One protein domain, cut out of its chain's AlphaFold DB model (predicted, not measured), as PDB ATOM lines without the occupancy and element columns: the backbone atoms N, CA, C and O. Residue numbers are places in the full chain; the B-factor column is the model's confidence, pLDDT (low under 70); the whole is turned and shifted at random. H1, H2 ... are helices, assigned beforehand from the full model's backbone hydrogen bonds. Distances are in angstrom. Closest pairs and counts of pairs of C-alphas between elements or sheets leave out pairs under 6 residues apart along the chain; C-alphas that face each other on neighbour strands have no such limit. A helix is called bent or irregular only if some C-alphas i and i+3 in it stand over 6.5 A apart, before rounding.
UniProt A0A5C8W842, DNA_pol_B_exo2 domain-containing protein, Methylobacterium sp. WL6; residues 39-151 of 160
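Overview. This is residues 39 to 151 of the 160 residues of the protein "DNA_pol_B_exo2 domain-containing protein" of Methylobacterium sp. WL6 (UniProt A0A5C8W842). A long helix, H4, is the spine; H5 folds back beside one end of it, and H6 turns back again to pack on both, making a three-helix bundle. On the side of H4 away from H5, H3 folds against its beginning, H2 crosses its middle, and little H1 lies near its later part. The printed part has 113 residues with six named helices, H1 to H6 in chain order, and no named strand: all helix. It is compact, with a radius of gyration of the C-alphas of 15.1 A and spans of 44 by 35 by 23 A.

Along the chain. H1 is residues 40 to 44, beginning at C-alpha 40 (4.315, -9.070, -28.642). H2 is residues 55 to 61. H3, residues 72 to 80, is irregular: C-alphas 73 and 76 are 7.2 A apart. H4, residues 84 to 108, measures 36.1 A; H5, residues 114 to 131, 25.9 A. H6, residues 136 to 149, measures 19.7 A and ends at C-alpha 149 (-14.525, -11.592, -18.213).

Arrangement. H4 is the hub, touching four helices. H1 is close to H4 but not clearly touching, the closest C-alphas, Leu 40 and Tyr 102, being 7.0 A apart. H2 touches residues 94 to 101 of H4 at a steep tilt of 52 degrees, closest at C-alphas Ala 59 and Asn 97, 6.0 A. H3 and H4 form a hairpin, closest at C-alphas Val 75 and Val 87, 6.4 A. H4, H5 and H6 form an up and down bundle, each running against the one before. H4 and H5 touch at a shallow tilt of 16 degrees, closest at C-alphas Val 103 and His 117, 6.1 A. H5 and H6 touch at 40 degrees, steep, closest at C-alphas Leu 128 and Leu 138, 5.8 A. Every O i to N i+4 pair is within hydrogen-bond range in H1, H2, H4, H5 and H6; in H3, 3 of 5 are.

Size, cuts and confidence. The farthest C-alphas, Asp 81 and Asp 113, are 45.1 A apart. The printed part has no cut, no link is long, and no printed residue is under 70 in pLDDT.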
ATOM      1  N   GLU A  39       8.104 -10.525 -30.567       93.69
ATOM      2  CA  GLU A  39       7.993  -9.782 -29.320       93.69
ATOM      3  C   GLU A  39       6.640  -9.065 -29.374       93.69
ATOM      4  O   GLU A  39       6.394  -8.263 -30.276       93.69
ATOM      5  N   LEU A  40       5.718  -9.451 -28.492       94.44
ATOM      6  CA  LEU A  40       4.315  -9.070 -28.642       94.44
ATOM      7  C   LEU A  40       4.097  -7.577 -28.379       94.44
ATOM      8  O   LEU A  40       3.293  -6.951 -29.063       94.44
ATOM      9  N   MET A  41       4.826  -7.003 -27.425       93.69
ATOM     10  CA  MET A  41       4.733  -5.585 -27.087       93.69
ATOM     11  C   MET A  41       5.254  -4.701 -28.233       93.69
ATOM     12  O   MET A  41       4.646  -3.684 -28.563       93.69
ATOM     13  N   ASP A  42       6.326  -5.119 -28.895       93.88
ATOM     14  CA  ASP A  42       6.902  -4.488 -30.073       93.88
ATOM     15  C   ASP A  42       5.954  -4.591 -31.267       93.88
ATOM     16  O   ASP A  42       5.672  -3.596 -31.925       93.88
ATOM     17  N   ALA A  43       5.383  -5.774 -31.504       93.56
ATOM     18  CA  ALA A  43       4.416  -5.974 -32.578       93.56
ATOM     19  C   ALA A  43       3.135  -5.147 -32.365       93.56
ATOM     20  O   ALA A  43       2.601  -4.572 -33.309       93.56
ATOM     21  N   MET A  44       2.636  -5.062 -31.129       93.44
ATOM     22  CA  MET A  44       1.435  -4.286 -30.794       93.44
ATOM     23  C   MET A  44       1.667  -2.771 -30.789       93.44
ATOM     24  O   MET A  44       0.709  -2.019 -30.952       93.44
ATOM     25  N   SER A  45       2.908  -2.318 -30.611       95.06
ATOM     26  CA  SER A  45       3.281  -0.898 -30.667       95.06
ATOM     27  C   SER A  45       3.722  -0.437 -32.060       95.06
ATOM     28  O   SER A  45       4.311   0.638 -32.188       95.06
ATOM     29  N   ASP A  46       3.468  -1.250 -33.094       93.25
ATOM     30  CA  ASP A  46       3.949  -1.038 -34.465       93.25
ATOM     31  C   ASP A  46       5.450  -0.706 -34.482       93.25
ATOM     32  O   ASP A  46       5.928   0.305 -34.998       93.25
ATOM     33  N   HIS A  47       6.203  -1.560 -33.788       93.62
ATOM     34  CA  HIS A  47       7.651  -1.514 -33.660       93.62
ATOM     35  C   HIS A  47       8.211  -0.205 -33.091       93.62
ATOM     36  O   HIS A  47       9.358   0.154 -33.384       93.62
ATOM     37  N   GLY A  48       7.431   0.462 -32.236       93.94
ATOM     38  CA  GLY A  48       7.780   1.716 -31.568       93.94
ATOM     39  C   GLY A  48       7.127   2.960 -32.174       93.94
ATOM     40  O   GLY A  48       7.433   4.067 -31.730       93.94
ATOM     41  N   ALA A  49       6.236   2.814 -33.158       95.75
ATOM     42  CA  ALA A  49       5.448   3.935 -33.675       95.75
ATOM     43  C   ALA A  49       4.370   4.414 -32.681       95.75
ATOM     44  O   ALA A  49       3.919   5.557 -32.764       95.75
ATOM     45  N   ALA A  50       3.990   3.573 -31.716       94.81
ATOM     46  CA  ALA A  50       3.117   3.923 -30.600       94.81
ATOM     47  C   ALA A  50       3.773   3.593 -29.244       94.81
ATOM     48  O   ALA A  50       4.691   2.771 -29.182       94.81
ATOM     49  N   PRO A  51       3.309   4.193 -28.130       95.00
ATOM     50  CA  PRO A  51       3.716   3.761 -26.799       95.00
ATOM     51  C   PRO A  51       3.406   2.278 -26.576       95.00
ATOM     52  O   PRO A  51       2.313   1.799 -26.880       95.00
ATOM     53  N   ALA A  52       4.378   1.561 -26.026       94.25
ATOM     54  CA  ALA A  52       4.217   0.172 -25.643       94.25
ATOM     55  C   ALA A  52       3.292   0.041 -24.427       94.25
ATOM     56  O   ALA A  52       3.453   0.757 -23.438       94.25
ATOM     57  N   LEU A  53       2.359  -0.910 -24.492       93.75
ATOM     58  CA  LEU A  53       1.563  -1.316 -23.340       93.75
ATOM     59  C   LEU A  53       2.352  -2.292 -22.477       93.75
ATOM     60  O   LEU A  53       3.050  -3.171 -22.985       93.75
ATOM     61  N   THR A  54       2.173  -2.192 -21.168       93.62
ATOM     62  CA  THR A  54       2.600  -3.249 -20.256       93.62
ATOM     63  C   THR A  54       1.767  -4.517 -20.475       93.62
ATOM     64  O   THR A  54       0.637  -4.476 -20.971       93.62
ATOM     65  N   LEU A  55       2.308  -5.668 -20.057       93.62
ATOM     66  CA  LEU A  55       1.582  -6.943 -20.096       93.62
ATOM     67  C   LEU A  55       0.238  -6.860 -19.356       93.62
ATOM     68  O   LEU A  55      -0.754  -7.422 -19.811       93.62
ATOM     69  N   GLU A  56       0.212  -6.153 -18.228       93.25
ATOM     70  CA  GLU A  56      -0.981  -5.982 -17.403       93.25
ATOM     71  C   GLU A  56      -2.052  -5.161 -18.124       93.25
ATOM     72  O   GLU A  56      -3.185  -5.626 -18.257       93.25
ATOM     73  N   GLU A  57      -1.685  -4.000 -18.673       93.69
ATOM     74  CA  GLU A  57      -2.601  -3.162 -19.456       93.69
ATOM     75  C   GLU A  57      -3.168  -3.935 -20.652       93.69
ATOM     76  O   GLU A  57      -4.383  -3.961 -20.864       93.69
ATOM     77  N   ALA A  58      -2.301  -4.627 -21.400       94.56
ATOM     78  CA  ALA A  58      -2.705  -5.442 -22.538       94.56
ATOM     79  C   ALA A  58      -3.680  -6.559 -22.129       94.56
ATOM     80  O   ALA A  58      -4.730  -6.724 -22.756       94.56
ATOM     81  N   ALA A  59      -3.371  -7.292 -21.057       94.06
ATOM     82  CA  ALA A  59      -4.192  -8.388 -20.554       94.06
ATOM     83  C   ALA A  59      -5.581  -7.893 -20.120       94.06
ATOM     84  O   ALA A  59      -6.610  -8.406 -20.577       94.06
ATOM     85  N   MET A  60      -5.626  -6.838 -19.305       92.50
ATOM     86  CA  MET A  60      -6.880  -6.267 -18.817       92.50
ATOM     87  C   MET A  60      -7.770  -5.758 -19.957       92.50
ATOM     88  O   MET A  60      -8.993  -5.926 -19.910       92.50
ATOM     89  N   MET A  61      -7.183  -5.211 -21.031       91.62
ATOM     90  CA  MET A  61      -7.941  -4.786 -22.213       91.62
ATOM     91  C   MET A  61      -8.710  -5.919 -22.893       91.62
ATOM     92  O   MET A  61      -9.681  -5.626 -23.591       91.62
ATOM     93  N   ILE A  62      -8.322  -7.183 -22.719       92.06
ATOM     94  CA  ILE A  62      -9.015  -8.333 -23.322       92.06
ATOM     95  C   ILE A  62      -9.771  -9.184 -22.297       92.06
ATOM     96  O   ILE A  62     -10.258 -10.261 -22.635       92.06
ATOM     97  N   GLY A  63      -9.927  -8.673 -21.071       92.00
ATOM     98  CA  GLY A  63     -10.694  -9.320 -20.007       92.00
ATOM     99  C   GLY A  63      -9.927 -10.381 -19.223       92.00
ATOM    100  O   GLY A  63     -10.558 -11.161 -18.516       92.00
ATOM    101  N   LEU A  64      -8.599 -10.429 -19.347       94.06
ATOM    102  CA  LEU A  64      -7.734 -11.223 -18.474       94.06
ATOM    103  C   LEU A  64      -7.505 -10.501 -17.138       94.06
ATOM    104  O   LEU A  64      -7.696  -9.283 -17.062       94.06
ATOM    105  N   PRO A  65      -7.081 -11.224 -16.089       91.44
ATOM    106  CA  PRO A  65      -6.893 -10.632 -14.769       91.44
ATOM    107  C   PRO A  65      -5.688  -9.684 -14.683       91.44
ATOM    108  O   PRO A  65      -5.642  -8.862 -13.775       91.44
ATOM    109  N   GLY A  66      -4.723  -9.771 -15.608       88.88
ATOM    110  CA  GLY A  66      -3.457  -9.048 -15.483       88.88
ATOM    111  C   GLY A  66      -2.543  -9.701 -14.444       88.88
ATOM    112  O   GLY A  66      -2.614 -10.914 -14.220       88.88
ATOM    113  N   LYS A  67      -1.646  -8.922 -13.833       80.88
ATOM    114  CA  LYS A  67      -0.699  -9.440 -12.838       80.88
ATOM    115  C   LYS A  67      -1.410  -9.744 -11.520       80.88
ATOM    116  O   LYS A  67      -1.980  -8.863 -10.891       80.88
ATOM    117  N   LEU A  68      -1.326 -10.993 -11.057       73.88
ATOM    118  CA  LEU A  68      -1.981 -11.457  -9.823       73.88
ATOM    119  C   LEU A  68      -1.075 -11.418  -8.585       73.88
ATOM    120  O   LEU A  68      -1.065 -12.347  -7.769       73.88
ATOM    121  N   GLY A  69      -0.344 -10.316  -8.416       70.25
ATOM    122  CA  GLY A  69       0.427 -10.041  -7.206       70.25
ATOM    123  C   GLY A  69       1.806  -9.462  -7.488       70.25
ATOM    124  O   GLY A  69       1.945  -8.258  -7.673       70.25
ATOM    125  N   GLU A  70       2.820 -10.326  -7.430       72.69
ATOM    126  CA  GLU A  70       4.219  -9.935  -7.258       72.69
ATOM    127  C   GLU A  70       4.773  -9.083  -8.402       72.69
ATOM    128  O   GLU A  70       4.501  -9.298  -9.585       72.69
ATOM    129  N   HIS A  71       5.622  -8.126  -8.037       76.94
ATOM    130  CA  HIS A  71       6.347  -7.308  -8.996       76.94
ATOM    131  C   HIS A  71       7.712  -7.942  -9.282       76.94
ATOM    132  O   HIS A  71       8.393  -8.400  -8.366       76.94
ATOM    133  N   GLY A  72       8.162  -7.921 -10.542       79.56
ATOM    134  CA  GLY A  72       9.436  -8.537 -10.945       79.56
ATOM    135  C   GLY A  72      10.661  -8.040 -10.159       79.56
ATOM    136  O   GLY A  72      11.646  -8.761 -10.024       79.56
ATOM    137  N   SER A  73      10.581  -6.842  -9.572       86.44
ATOM    138  CA  SER A  73      11.602  -6.275  -8.682       86.44
ATOM    139  C   SER A  73      11.799  -7.055  -7.377       86.44
ATOM    140  O   SER A  73      12.840  -6.909  -6.746       86.44
ATOM    141  N   LEU A  74      10.831  -7.878  -6.970       89.00
ATOM    142  CA  LEU A  74      10.881  -8.674  -5.740       89.00
ATOM    143  C   LEU A  74      11.450 -10.080  -5.960       89.00
ATOM    144  O   LEU A  74      11.719 -10.786  -4.994       89.00
ATOM    145  N   VAL A  75      11.661 -10.496  -7.216       91.88
ATOM    146  CA  VAL A  75      12.067 -11.872  -7.548       91.88
ATOM    147  C   VAL A  75      13.386 -12.262  -6.885       91.88
ATOM    148  O   VAL A  75      13.473 -13.354  -6.337       91.88
ATOM    149  N   ALA A  76      14.392 -11.382  -6.890       93.31
ATOM    150  CA  ALA A  76      15.688 -11.678  -6.277       93.31
ATOM    151  C   ALA A  76      15.560 -11.949  -4.768       93.31
ATOM    152  O   ALA A  76      15.976 -13.007  -4.306       93.31
ATOM    153  N   ALA A  77      14.892 -11.050  -4.038       95.06
ATOM    154  CA  ALA A  77      14.664 -11.197  -2.601       95.06
ATOM    155  C   ALA A  77      13.836 -12.452  -2.276       95.06
ATOM    156  O   ALA A  77      14.183 -13.211  -1.381       95.06
ATOM    157  N   MET A  78      12.783 -12.737  -3.053       94.25
ATOM    158  CA  MET A  78      11.979 -13.951  -2.866       94.25
ATOM    159  C   MET A  78      12.795 -15.234  -3.059       94.25
ATOM    160  O   MET A  78      12.584 -16.203  -2.333       94.25
ATOM    161  N   ILE A  79      13.715 -15.268  -4.028       96.38
ATOM    162  CA  ILE A  79      14.606 -16.420  -4.217       96.38
ATOM    163  C   ILE A  79      15.574 -16.564  -3.038       96.38
ATOM    164  O   ILE A  79      15.759 -17.682  -2.560       96.38
ATOM    165  N   GLU A  80      16.155 -15.464  -2.554       96.94
ATOM    166  CA  GLU A  80      17.036 -15.464  -1.376       96.94
ATOM    167  C   GLU A  80      16.308 -15.963  -0.117       96.94
ATOM    168  O   GLU A  80      16.861 -16.760   0.638       96.94
ATOM    169  N   ASP A  81      15.032 -15.608   0.033       96.94
ATOM    170  CA  ASP A  81      14.152 -16.065   1.113       96.94
ATOM    171  C   ASP A  81      13.617 -17.503   0.915       96.94
ATOM    172  O   ASP A  81      12.757 -17.966   1.667       96.94
ATOM    173  N   GLY A  82      14.075 -18.228  -0.113       97.25
ATOM    174  CA  GLY A  82      13.663 -19.609  -0.393       97.25
ATOM    175  C   GLY A  82      12.244 -19.755  -0.959       97.25
ATOM    176  O   GLY A  82      11.713 -20.862  -1.039       97.25
ATOM    177  N   GLN A  83      11.615 -18.665  -1.398       96.00
ATOM    178  CA  GLN A  83      10.229 -18.620  -1.877       96.00
ATOM    179  C   GLN A  83      10.098 -18.989  -3.364       96.00
ATOM    180  O   GLN A  83       9.377 -18.346  -4.132       96.00
ATOM    181  N   VAL A  84      10.785 -20.050  -3.788       95.62
ATOM    182  CA  VAL A  84      10.870 -20.468  -5.198       95.62
ATOM    183  C   VAL A  84       9.491 -20.765  -5.791       95.62
ATOM    184  O   VAL A  84       9.207 -20.363  -6.918       95.62
ATOM    185  N   GLU A  85       8.599 -21.394  -5.025       94.19
ATOM    186  CA  GLU A  85       7.249 -21.725  -5.498       94.19
ATOM    187  C   GLU A  85       6.388 -20.482  -5.765       94.19
ATOM    188  O   GLU A  85       5.611 -20.461  -6.718       94.19
ATOM    189  N   ARG A  86       6.577 -19.397  -4.999       92.81
ATOM    190  CA  ARG A  86       5.897 -18.117  -5.270       92.81
ATOM    191  C   ARG A  86       6.394 -17.497  -6.571       92.81
ATOM    192  O   ARG A  86       5.585 -17.038  -7.374       92.81
ATOM    193  N   VAL A  87       7.707 -17.533  -6.807       94.38
ATOM    194  CA  VAL A  87       8.314 -17.047  -8.056       94.38
ATOM    195  C   VAL A  87       7.832 -17.868  -9.251       94.38
ATOM    196  O   VAL A  87       7.457 -17.295 -10.272       94.38
ATOM    197  N   ARG A  88       7.776 -19.198  -9.117       93.69
ATOM    198  CA  ARG A  88       7.225 -20.091 -10.143       93.69
ATOM    199  C   ARG A  88       5.775 -19.735 -10.459       93.69
ATOM    200  O   ARG A  88       5.456 -19.519 -11.626       93.69
ATOM    201  N   ALA A  89       4.922 -19.632  -9.440       93.81
ATOM    202  CA  ALA A  89       3.515 -19.285  -9.613       93.81
ATOM    203  C   ALA A  89       3.347 -17.937 -10.331       93.81
ATOM    204  O   ALA A  89       2.569 -17.836 -11.280       93.81
ATOM    205  N   TYR A  90       4.129 -16.927  -9.938       91.75
ATOM    206  CA  TYR A  90       4.171 -15.622 -10.598       91.75
ATOM    207  C   TYR A  90       4.528 -15.741 -12.092       91.75
ATOM    208  O   TYR A  90       3.750 -15.314 -12.948       91.75
ATOM    209  N   CYS A  91       5.650 -16.389 -12.419       93.19
ATOM    210  CA  CYS A  91       6.098 -16.574 -13.803       93.19
ATOM    211  C   CYS A  91       5.083 -17.343 -14.663       93.19
ATOM    212  O   CYS A  91       4.895 -17.026 -15.840       93.19
ATOM    213  N   GLU A  92       4.412 -18.340 -14.086       94.94
ATOM    214  CA  GLU A  92       3.363 -19.086 -14.776       94.94
ATOM    215  C   GLU A  92       2.156 -18.194 -15.080       94.94
ATOM    216  O   GLU A  92       1.683 -18.195 -16.214       94.94
ATOM    217  N   THR A  93       1.701 -17.367 -14.133       94.69
ATOM    218  CA  THR A  93       0.578 -16.443 -14.382       94.69
ATOM    219  C   THR A  93       0.892 -15.364 -15.424       94.69
ATOM    220  O   THR A  93       0.036 -15.059 -16.256       94.69
ATOM    221  N   ASP A  94       2.124 -14.846 -15.469       94.00
ATOM    222  CA  ASP A  94       2.560 -13.928 -16.533       94.00
ATOM    223  C   ASP A  94       2.580 -14.633 -17.900       94.00
ATOM    224  O   ASP A  94       2.134 -14.072 -18.905       94.00
ATOM    225  N   THR A  95       3.011 -15.898 -17.936       95.31
ATOM    226  CA  THR A  95       2.996 -16.716 -19.159       95.31
ATOM    227  C   THR A  95       1.570 -16.973 -19.646       95.31
ATOM    228  O   THR A  95       1.317 -16.900 -20.847       95.31
ATOM    229  N   LEU A  96       0.619 -17.223 -18.740       96.50
ATOM    230  CA  LEU A  96      -0.795 -17.409 -19.084       96.50
ATOM    231  C   LEU A  96      -1.401 -16.147 -19.706       96.50
ATOM    232  O   LEU A  96      -2.059 -16.235 -20.745       96.50
ATOM    233  N   ASN A  97      -1.139 -14.975 -19.115       95.81
ATOM    234  CA  ASN A  97      -1.558 -13.698 -19.693       95.81
ATOM    235  C   ASN A  97      -0.981 -13.514 -21.103       95.81
ATOM    236  O   ASN A  97      -1.723 -13.229 -22.045       95.81
ATOM    237  N   LEU A  98       0.331 -13.725 -21.259       96.12
ATOM    238  CA  LEU A  98       1.015 -13.586 -22.542       96.12
ATOM    239  C   LEU A  98       0.484 -14.570 -23.594       96.12
ATOM    240  O   LEU A  98       0.306 -14.185 -24.746       96.12
ATOM    241  N   ALA A  99       0.195 -15.818 -23.218       96.81
ATOM    242  CA  ALA A  99      -0.299 -16.840 -24.137       96.81
ATOM    243  C   ALA A  99      -1.676 -16.479 -24.711       96.81
ATOM    244  O   ALA A  99      -1.879 -16.537 -25.924       96.81
ATOM    245  N   VAL A 100      -2.618 -16.054 -23.863       96.88
ATOM    246  CA  VAL A 100      -3.955 -15.649 -24.327       96.88
ATOM    247  C   VAL A 100      -3.883 -14.359 -25.146       96.88
ATOM    248  O   VAL A 100      -4.545 -14.253 -26.181       96.88
ATOM    249  N   LEU A 101      -3.036 -13.404 -24.746       96.31
ATOM    250  CA  LEU A 101      -2.765 -12.203 -25.538       96.31
ATOM    251  C   LEU A 101      -2.188 -12.530 -26.914       96.31
ATOM    252  O   LEU A 101      -2.637 -11.967 -27.911       96.31
ATOM    253  N   TYR A 102      -1.239 -13.464 -26.983       97.06
ATOM    254  CA  TYR A 102      -0.662 -13.911 -28.244       97.06
ATOM    255  C   TYR A 102      -1.728 -14.509 -29.160       97.06
ATOM    256  O   TYR A 102      -1.795 -14.134 -30.326       97.06
ATOM    257  N   VAL A 103      -2.600 -15.387 -28.655       97.38
ATOM    258  CA  VAL A 103      -3.670 -15.983 -29.474       97.38
ATOM    259  C   VAL A 103      -4.644 -14.906 -29.965       97.38
ATOM    260  O   VAL A 103      -5.044 -14.926 -31.132       97.38
ATOM    261  N   ARG A 104      -4.965 -13.906 -29.128       96.69
ATOM    262  CA  ARG A 104      -5.769 -12.748 -29.544       96.69
ATOM    263  C   ARG A 104      -5.090 -11.946 -30.651       96.69
ATOM    264  O   ARG A 104      -5.744 -11.606 -31.635       96.69
ATOM    265  N   TRP A 105      -3.807 -11.641 -30.503       96.38
ATOM    266  CA  TRP A 105      -3.040 -10.934 -31.525       96.38
ATOM    267  C   TRP A 105      -2.915 -11.753 -32.811       96.38
ATOM    268  O   TRP A 105      -3.092 -11.206 -33.891       96.38
ATOM    269  N   ALA A 106      -2.705 -13.067 -32.715       97.00
ATOM    270  CA  ALA A 106      -2.633 -13.962 -33.864       97.00
ATOM    271  C   ALA A 106      -3.930 -13.925 -34.686       97.00
ATOM    272  O   ALA A 106      -3.870 -13.929 -35.913       97.00
ATOM    273  N   TYR A 107      -5.092 -13.825 -34.030       97.31
ATOM    274  CA  TYR A 107      -6.365 -13.602 -34.717       97.31
ATOM    275  C   TYR A 107      -6.388 -12.243 -35.436       97.31
ATOM    276  O   TYR A 107      -6.714 -12.181 -36.619       97.31
ATOM    277  N   LEU A 108      -5.989 -11.158 -34.758       95.19
ATOM    278  CA  LEU A 108      -5.932  -9.815 -35.359       95.19
ATOM    279  C   LEU A 108      -4.956  -9.737 -36.545       95.19
ATOM    280  O   LEU A 108      -5.223  -9.035 -37.514       95.19
ATOM    281  N   ALA A 109      -3.854 -10.481 -36.479       95.06
ATOM    282  CA  ALA A 109      -2.830 -10.566 -37.513       95.06
ATOM    283  C   ALA A 109      -3.179 -11.560 -38.643       95.06
ATOM    284  O   ALA A 109      -2.347 -11.799 -39.516       95.06
ATOM    285  N   GLY A 110      -4.367 -12.180 -38.623       96.12
ATOM    286  CA  GLY A 110      -4.805 -13.132 -39.650       96.12
ATOM    287  C   GLY A 110      -4.066 -14.476 -39.640       96.12
ATOM    288  O   GLY A 110      -4.123 -15.214 -40.619       96.12
ATOM    289  N   ARG A 111      -3.372 -14.813 -38.546       95.94
ATOM    290  CA  ARG A 111      -2.634 -16.081 -38.370       95.94
ATOM    291  C   ARG A 111      -3.516 -17.239 -37.913       95.94
ATOM    292  O   ARG A 111      -3.097 -18.391 -37.956       95.94
ATOM    293  N   THR A 112      -4.702 -16.932 -37.406       97.06
ATOM    294  CA  THR A 112      -5.694 -17.907 -36.957       97.06
ATOM    295  C   THR A 112      -7.093 -17.335 -37.146       97.06
ATOM    296  O   THR A 112      -7.255 -16.125 -37.322       97.06
ATOM    297  N   ASP A 113      -8.109 -18.188 -37.105       97.75
ATOM    298  CA  ASP A 113      -9.509 -17.783 -37.204       97.75
ATOM    299  C   ASP A 113     -10.187 -17.692 -35.825       97.75
ATOM    300  O   ASP A 113      -9.628 -18.043 -34.782       97.75
ATOM    301  N   ALA A 114     -11.420 -17.177 -35.806       97.56
ATOM    302  CA  ALA A 114     -12.183 -17.005 -34.571       97.56
ATOM    303  C   ALA A 114     -12.475 -18.341 -33.866       97.56
ATOM    304  O   ALA A 114     -12.503 -18.391 -32.636       97.56
ATOM    305  N   ALA A 115     -12.689 -19.419 -34.629       97.69
ATOM    306  CA  ALA A 115     -12.998 -20.737 -34.084       97.69
ATOM    307  C   ALA A 115     -11.782 -21.330 -33.362       97.69
ATOM    308  O   ALA A 115     -11.889 -21.739 -32.207       97.69
ATOM    309  N   SER A 116     -10.618 -21.291 -34.001       98.25
ATOM    310  CA  SER A 116      -9.335 -21.754 -33.475       98.25
ATOM    311  C   SER A 116      -8.884 -20.916 -32.279       98.25
ATOM    312  O   SER A 116      -8.471 -21.468 -31.260       98.25
ATOM    313  N   HIS A 117      -9.046 -19.589 -32.350       98.12
ATOM    314  CA  HIS A 117      -8.848 -18.697 -31.210       98.12
ATOM    315  C   HIS A 117      -9.708 -19.126 -30.012       98.12
ATOM    316  O   HIS A 117      -9.205 -19.339 -28.907       98.12
ATOM    317  N   ASN A 118     -11.026 -19.229 -30.213       97.62
ATOM    318  CA  ASN A 118     -11.965 -19.544 -29.139       97.62
ATOM    319  C   ASN A 118     -11.734 -20.956 -28.584       97.62
ATOM    320  O   ASN A 118     -11.816 -21.143 -27.372       97.62
ATOM    321  N   GLY A 119     -11.379 -21.916 -29.441       98.31
ATOM    322  CA  GLY A 119     -10.985 -23.264 -29.044       98.31
ATOM    323  C   GLY A 119      -9.747 -23.273 -28.147       98.31
ATOM    324  O   GLY A 119      -9.768 -23.912 -27.099       98.31
ATOM    325  N   ALA A 120      -8.704 -22.510 -28.490       98.19
ATOM    326  CA  ALA A 120      -7.501 -22.395 -27.664       98.19
ATOM    327  C   ALA A 120      -7.794 -21.766 -26.290       98.19
ATOM    328  O   ALA A 120      -7.340 -22.278 -25.266       98.19
ATOM    329  N   VAL A 121      -8.598 -20.697 -26.246       97.31
ATOM    330  CA  VAL A 121      -9.007 -20.056 -24.982       97.31
ATOM    331  C   VAL A 121      -9.843 -21.004 -24.119       97.31
ATOM    332  O   VAL A 121      -9.581 -21.134 -22.924       97.31
ATOM    333  N   ALA A 122     -10.820 -21.698 -24.707       97.38
ATOM    334  CA  ALA A 122     -11.640 -22.672 -23.990       97.38
ATOM    335  C   ALA A 122     -10.809 -23.860 -23.483       97.38
ATOM    336  O   ALA A 122     -10.979 -24.281 -22.339       97.38
ATOM    337  N   GLY A 123      -9.881 -24.363 -24.300       98.31
ATOM    338  CA  GLY A 123      -8.953 -25.426 -23.921       98.31
ATOM    339  C   GLY A 123      -8.062 -25.027 -22.748       98.31
ATOM    340  O   GLY A 123      -7.899 -25.808 -21.813       98.31
ATOM    341  N   LEU A 124      -7.556 -23.787 -22.737       97.81
ATOM    342  CA  LEU A 124      -6.787 -23.276 -21.605       97.81
ATOM    343  C   LEU A 124      -7.639 -23.180 -20.335       97.81
ATOM    344  O   LEU A 124      -7.192 -23.595 -19.273       97.81
ATOM    345  N   ILE A 125      -8.871 -22.676 -20.431       97.38
ATOM    346  CA  ILE A 125      -9.795 -22.622 -19.287       97.38
ATOM    347  C   ILE A 125     -10.052 -24.026 -18.722       97.38
ATOM    348  O   ILE A 125     -10.020 -24.204 -17.508       97.38
ATOM    349  N   ALA A 126     -10.269 -25.022 -19.586       98.31
ATOM    350  CA  ALA A 126     -10.466 -26.407 -19.167       98.31
ATOM    351  C   ALA A 126      -9.220 -26.989 -18.481       98.31
ATOM    352  O   ALA A 126      -9.343 -27.641 -17.448       98.31
ATOM    353  N   TYR A 127      -8.025 -26.707 -19.012       98.25
ATOM    354  CA  TYR A 127      -6.760 -27.089 -18.383       98.25
ATOM    355  C   TYR A 127      -6.610 -26.474 -16.985       98.25
ATOM    356  O   TYR A 127      -6.331 -27.186 -16.025       98.25
ATOM    357  N   LEU A 128      -6.856 -25.168 -16.845       97.81
ATOM    358  CA  LEU A 128      -6.770 -24.484 -15.553       97.81
ATOM    359  C   LEU A 128      -7.777 -25.043 -14.536       97.81
ATOM    360  O   LEU A 128      -7.445 -25.157 -13.360       97.81
ATOM    361  N   GLU A 129      -8.984 -25.411 -14.976       98.12
ATOM    362  CA  GLU A 129      -9.979 -26.046 -14.106       98.12
ATOM    363  C   GLU A 129      -9.526 -27.434 -13.637       98.12
ATOM    364  O   GLU A 129      -9.722 -27.767 -12.473       98.12
ATOM    365  N   ALA A 130      -8.895 -28.227 -14.505       98.19
ATOM    366  CA  ALA A 130      -8.396 -29.555 -14.150       98.19
ATOM    367  C   ALA A 130      -7.226 -29.500 -13.151       98.19
ATOM    368  O   ALA A 130      -7.140 -30.337 -12.259       98.19
ATOM    369  N   GLU A 131      -6.351 -28.501 -13.267       97.75
ATOM    370  CA  GLU A 131      -5.132 -28.389 -12.452       97.75
ATOM    371  C   GLU A 131      -5.345 -27.677 -11.107       97.75
ATOM    372  O   GLU A 131      -4.458 -27.673 -10.249       97.75
ATOM    373  N   ARG A 132      -6.496 -27.022 -10.902       97.06
ATOM    374  CA  ARG A 132      -6.699 -26.099  -9.770       97.06
ATOM    375  C   ARG A 132      -6.611 -26.749  -8.388       97.06
ATOM    376  O   ARG A 132      -6.377 -26.033  -7.411       97.06
ATOM    377  N   SER A 133      -6.849 -28.061  -8.290       96.00
ATOM    378  CA  SER A 133      -6.762 -28.799  -7.024       96.00
ATOM    379  C   SER A 133      -5.330 -28.858  -6.510       96.00
ATOM    380  O   SER A 133      -5.111 -28.666  -5.319       96.00
ATOM    381  N   ASP A 134      -4.376 -29.051  -7.418       96.38
ATOM    382  CA  ASP A 134      -2.976 -29.305  -7.079       96.38
ATOM    383  C   ASP A 134      -2.143 -28.022  -7.197       96.38
ATOM    384  O   ASP A 134      -1.129 -27.845  -6.526       96.38
ATOM    385  N   ARG A 135      -2.588 -27.093  -8.051       96.06
ATOM    386  CA  ARG A 135      -1.899 -25.841  -8.372       96.06
ATOM    387  C   ARG A 135      -2.824 -24.660  -8.113       96.06
ATOM    388  O   ARG A 135      -3.408 -24.071  -9.023       96.06
ATOM    389  N   HIS A 136      -2.961 -24.303  -6.839       94.81
ATOM    390  CA  HIS A 136      -3.931 -23.307  -6.372       94.81
ATOM    391  C   HIS A 136      -3.807 -21.927  -7.041       94.81
ATOM    392  O   HIS A 136      -4.815 -21.241  -7.220       94.81
ATOM    393  N   HIS A 137      -2.604 -21.507  -7.449       94.69
ATOM    394  CA  HIS A 137      -2.406 -20.244  -8.172       94.69
ATOM    395  C   HIS A 137      -3.090 -20.232  -9.544       94.69
ATOM    396  O   HIS A 137      -3.552 -19.176  -9.968       94.69
ATOM    397  N   LEU A 138      -3.220 -21.389 -10.203       96.38
ATOM    398  CA  LEU A 138      -3.969 -21.527 -11.456       96.38
ATOM    399  C   LEU A 138      -5.474 -21.380 -11.228       96.38
ATOM    400  O   LEU A 138      -6.147 -20.689 -11.991       96.38
ATOM    401  N   GLY A 139      -5.986 -21.964 -10.139       96.69
ATOM    402  CA  GLY A 139      -7.373 -21.780  -9.714       96.69
ATOM    403  C   GLY A 139      -7.688 -20.314  -9.427       96.69
ATOM    404  O   GLY A 139      -8.641 -19.770  -9.980       96.69
ATOM    405  N   ARG A 140      -6.825 -19.645  -8.649       95.50
ATOM    406  CA  ARG A 140      -6.940 -18.205  -8.379       95.50
ATOM    407  C   ARG A 140      -6.920 -17.387  -9.672       95.50
ATOM    408  O   ARG A 140      -7.734 -16.483  -9.826       95.50
ATOM    409  N   PHE A 141      -6.024 -17.711 -10.606       95.94
ATOM    410  CA  PHE A 141      -5.978 -17.047 -11.909       95.94
ATOM    411  C   PHE A 141      -7.283 -17.201 -12.685       95.94
ATOM    412  O   PHE A 141      -7.796 -16.221 -13.225       95.94
ATOM    413  N   LEU A 142      -7.843 -18.409 -12.714       96.44
ATOM    414  CA  LEU A 142      -9.092 -18.688 -13.410       96.44
ATOM    415  C   LEU A 142     -10.291 -17.964 -12.782       96.44
ATOM    416  O   LEU A 142     -11.141 -17.447 -13.510       96.44
ATOM    417  N   ASP A 143     -10.364 -17.903 -11.454       95.69
ATOM    418  CA  ASP A 143     -11.450 -17.220 -10.749       95.69
ATOM    419  C   ASP A 143     -11.425 -15.705 -11.033       95.69
ATOM    420  O   ASP A 143     -12.447 -15.121 -11.407       95.69
ATOM    421  N   GLU A 144     -10.244 -15.085 -10.973       94.38
ATOM    422  CA  GLU A 144     -10.052 -13.670 -11.321       94.38
ATOM    423  C   GLU A 144     -10.317 -13.405 -12.809       94.38
ATOM    424  O   GLU A 144     -10.950 -12.410 -13.173       94.38
ATOM    425  N   TRP A 145      -9.913 -14.327 -13.690       95.00
ATOM    426  CA  TRP A 145     -10.234 -14.245 -15.112       95.00
ATOM    427  C   TRP A 145     -11.749 -14.265 -15.337       95.00
ATOM    428  O   TRP A 145     -12.275 -13.415 -16.052       95.00
ATOM    429  N   ARG A 146     -12.495 -15.168 -14.693       93.44
ATOM    430  CA  ARG A 146     -13.965 -15.212 -14.803       93.44
ATOM    431  C   ARG A 146     -14.613 -13.917 -14.306       93.44
ATOM    432  O   ARG A 146     -15.509 -13.392 -14.973       93.44
ATOM    433  N   ALA A 147     -14.125 -13.361 -13.199       91.31
ATOM    434  CA  ALA A 147     -14.598 -12.081 -12.673       91.31
ATOM    435  C   ALA A 147     -14.321 -10.909 -13.642       91.31
ATOM    436  O   ALA A 147     -15.191 -10.066 -13.885       91.31
ATOM    437  N   ALA A 148     -13.131 -10.859 -14.248       88.00
ATOM    438  CA  ALA A 148     -12.760  -9.855 -15.246       88.00
ATOM    439  C   ALA A 148     -13.532 -10.025 -16.570       88.00
ATOM    440  O   ALA A 148     -14.004  -9.037 -17.148       88.00
ATOM    441  N   ALA A 149     -13.761 -11.265 -17.011       82.75
ATOM    442  CA  ALA A 149     -14.525 -11.592 -18.213       82.75
ATOM    443  C   ALA A 149     -15.982 -11.097 -18.125       82.75
ATOM    444  O   ALA A 149     -16.569 -10.631 -19.113       82.75
ATOM    445  N   GLY A 150     -16.526 -11.062 -16.903       77.44
ATOM    446  CA  GLY A 150     -17.785 -10.406 -16.547       77.44
ATOM    447  C   GLY A 150     -17.867  -8.927 -16.950       77.44
ATOM    448  O   GLY A 150     -18.969  -8.421 -17.157       77.44
ATOM    449  N   ARG A 151     -16.740  -8.256 -17.249       79.50
ATOM    450  CA  ARG A 151     -16.664  -6.890 -17.816       79.50
ATOM    451  C   ARG A 151     -16.324  -6.851 -19.311       79.50
ATOM    452  O   ARG A 151     -17.027  -6.176 -20.061       79.50
TER     453      ARG A 151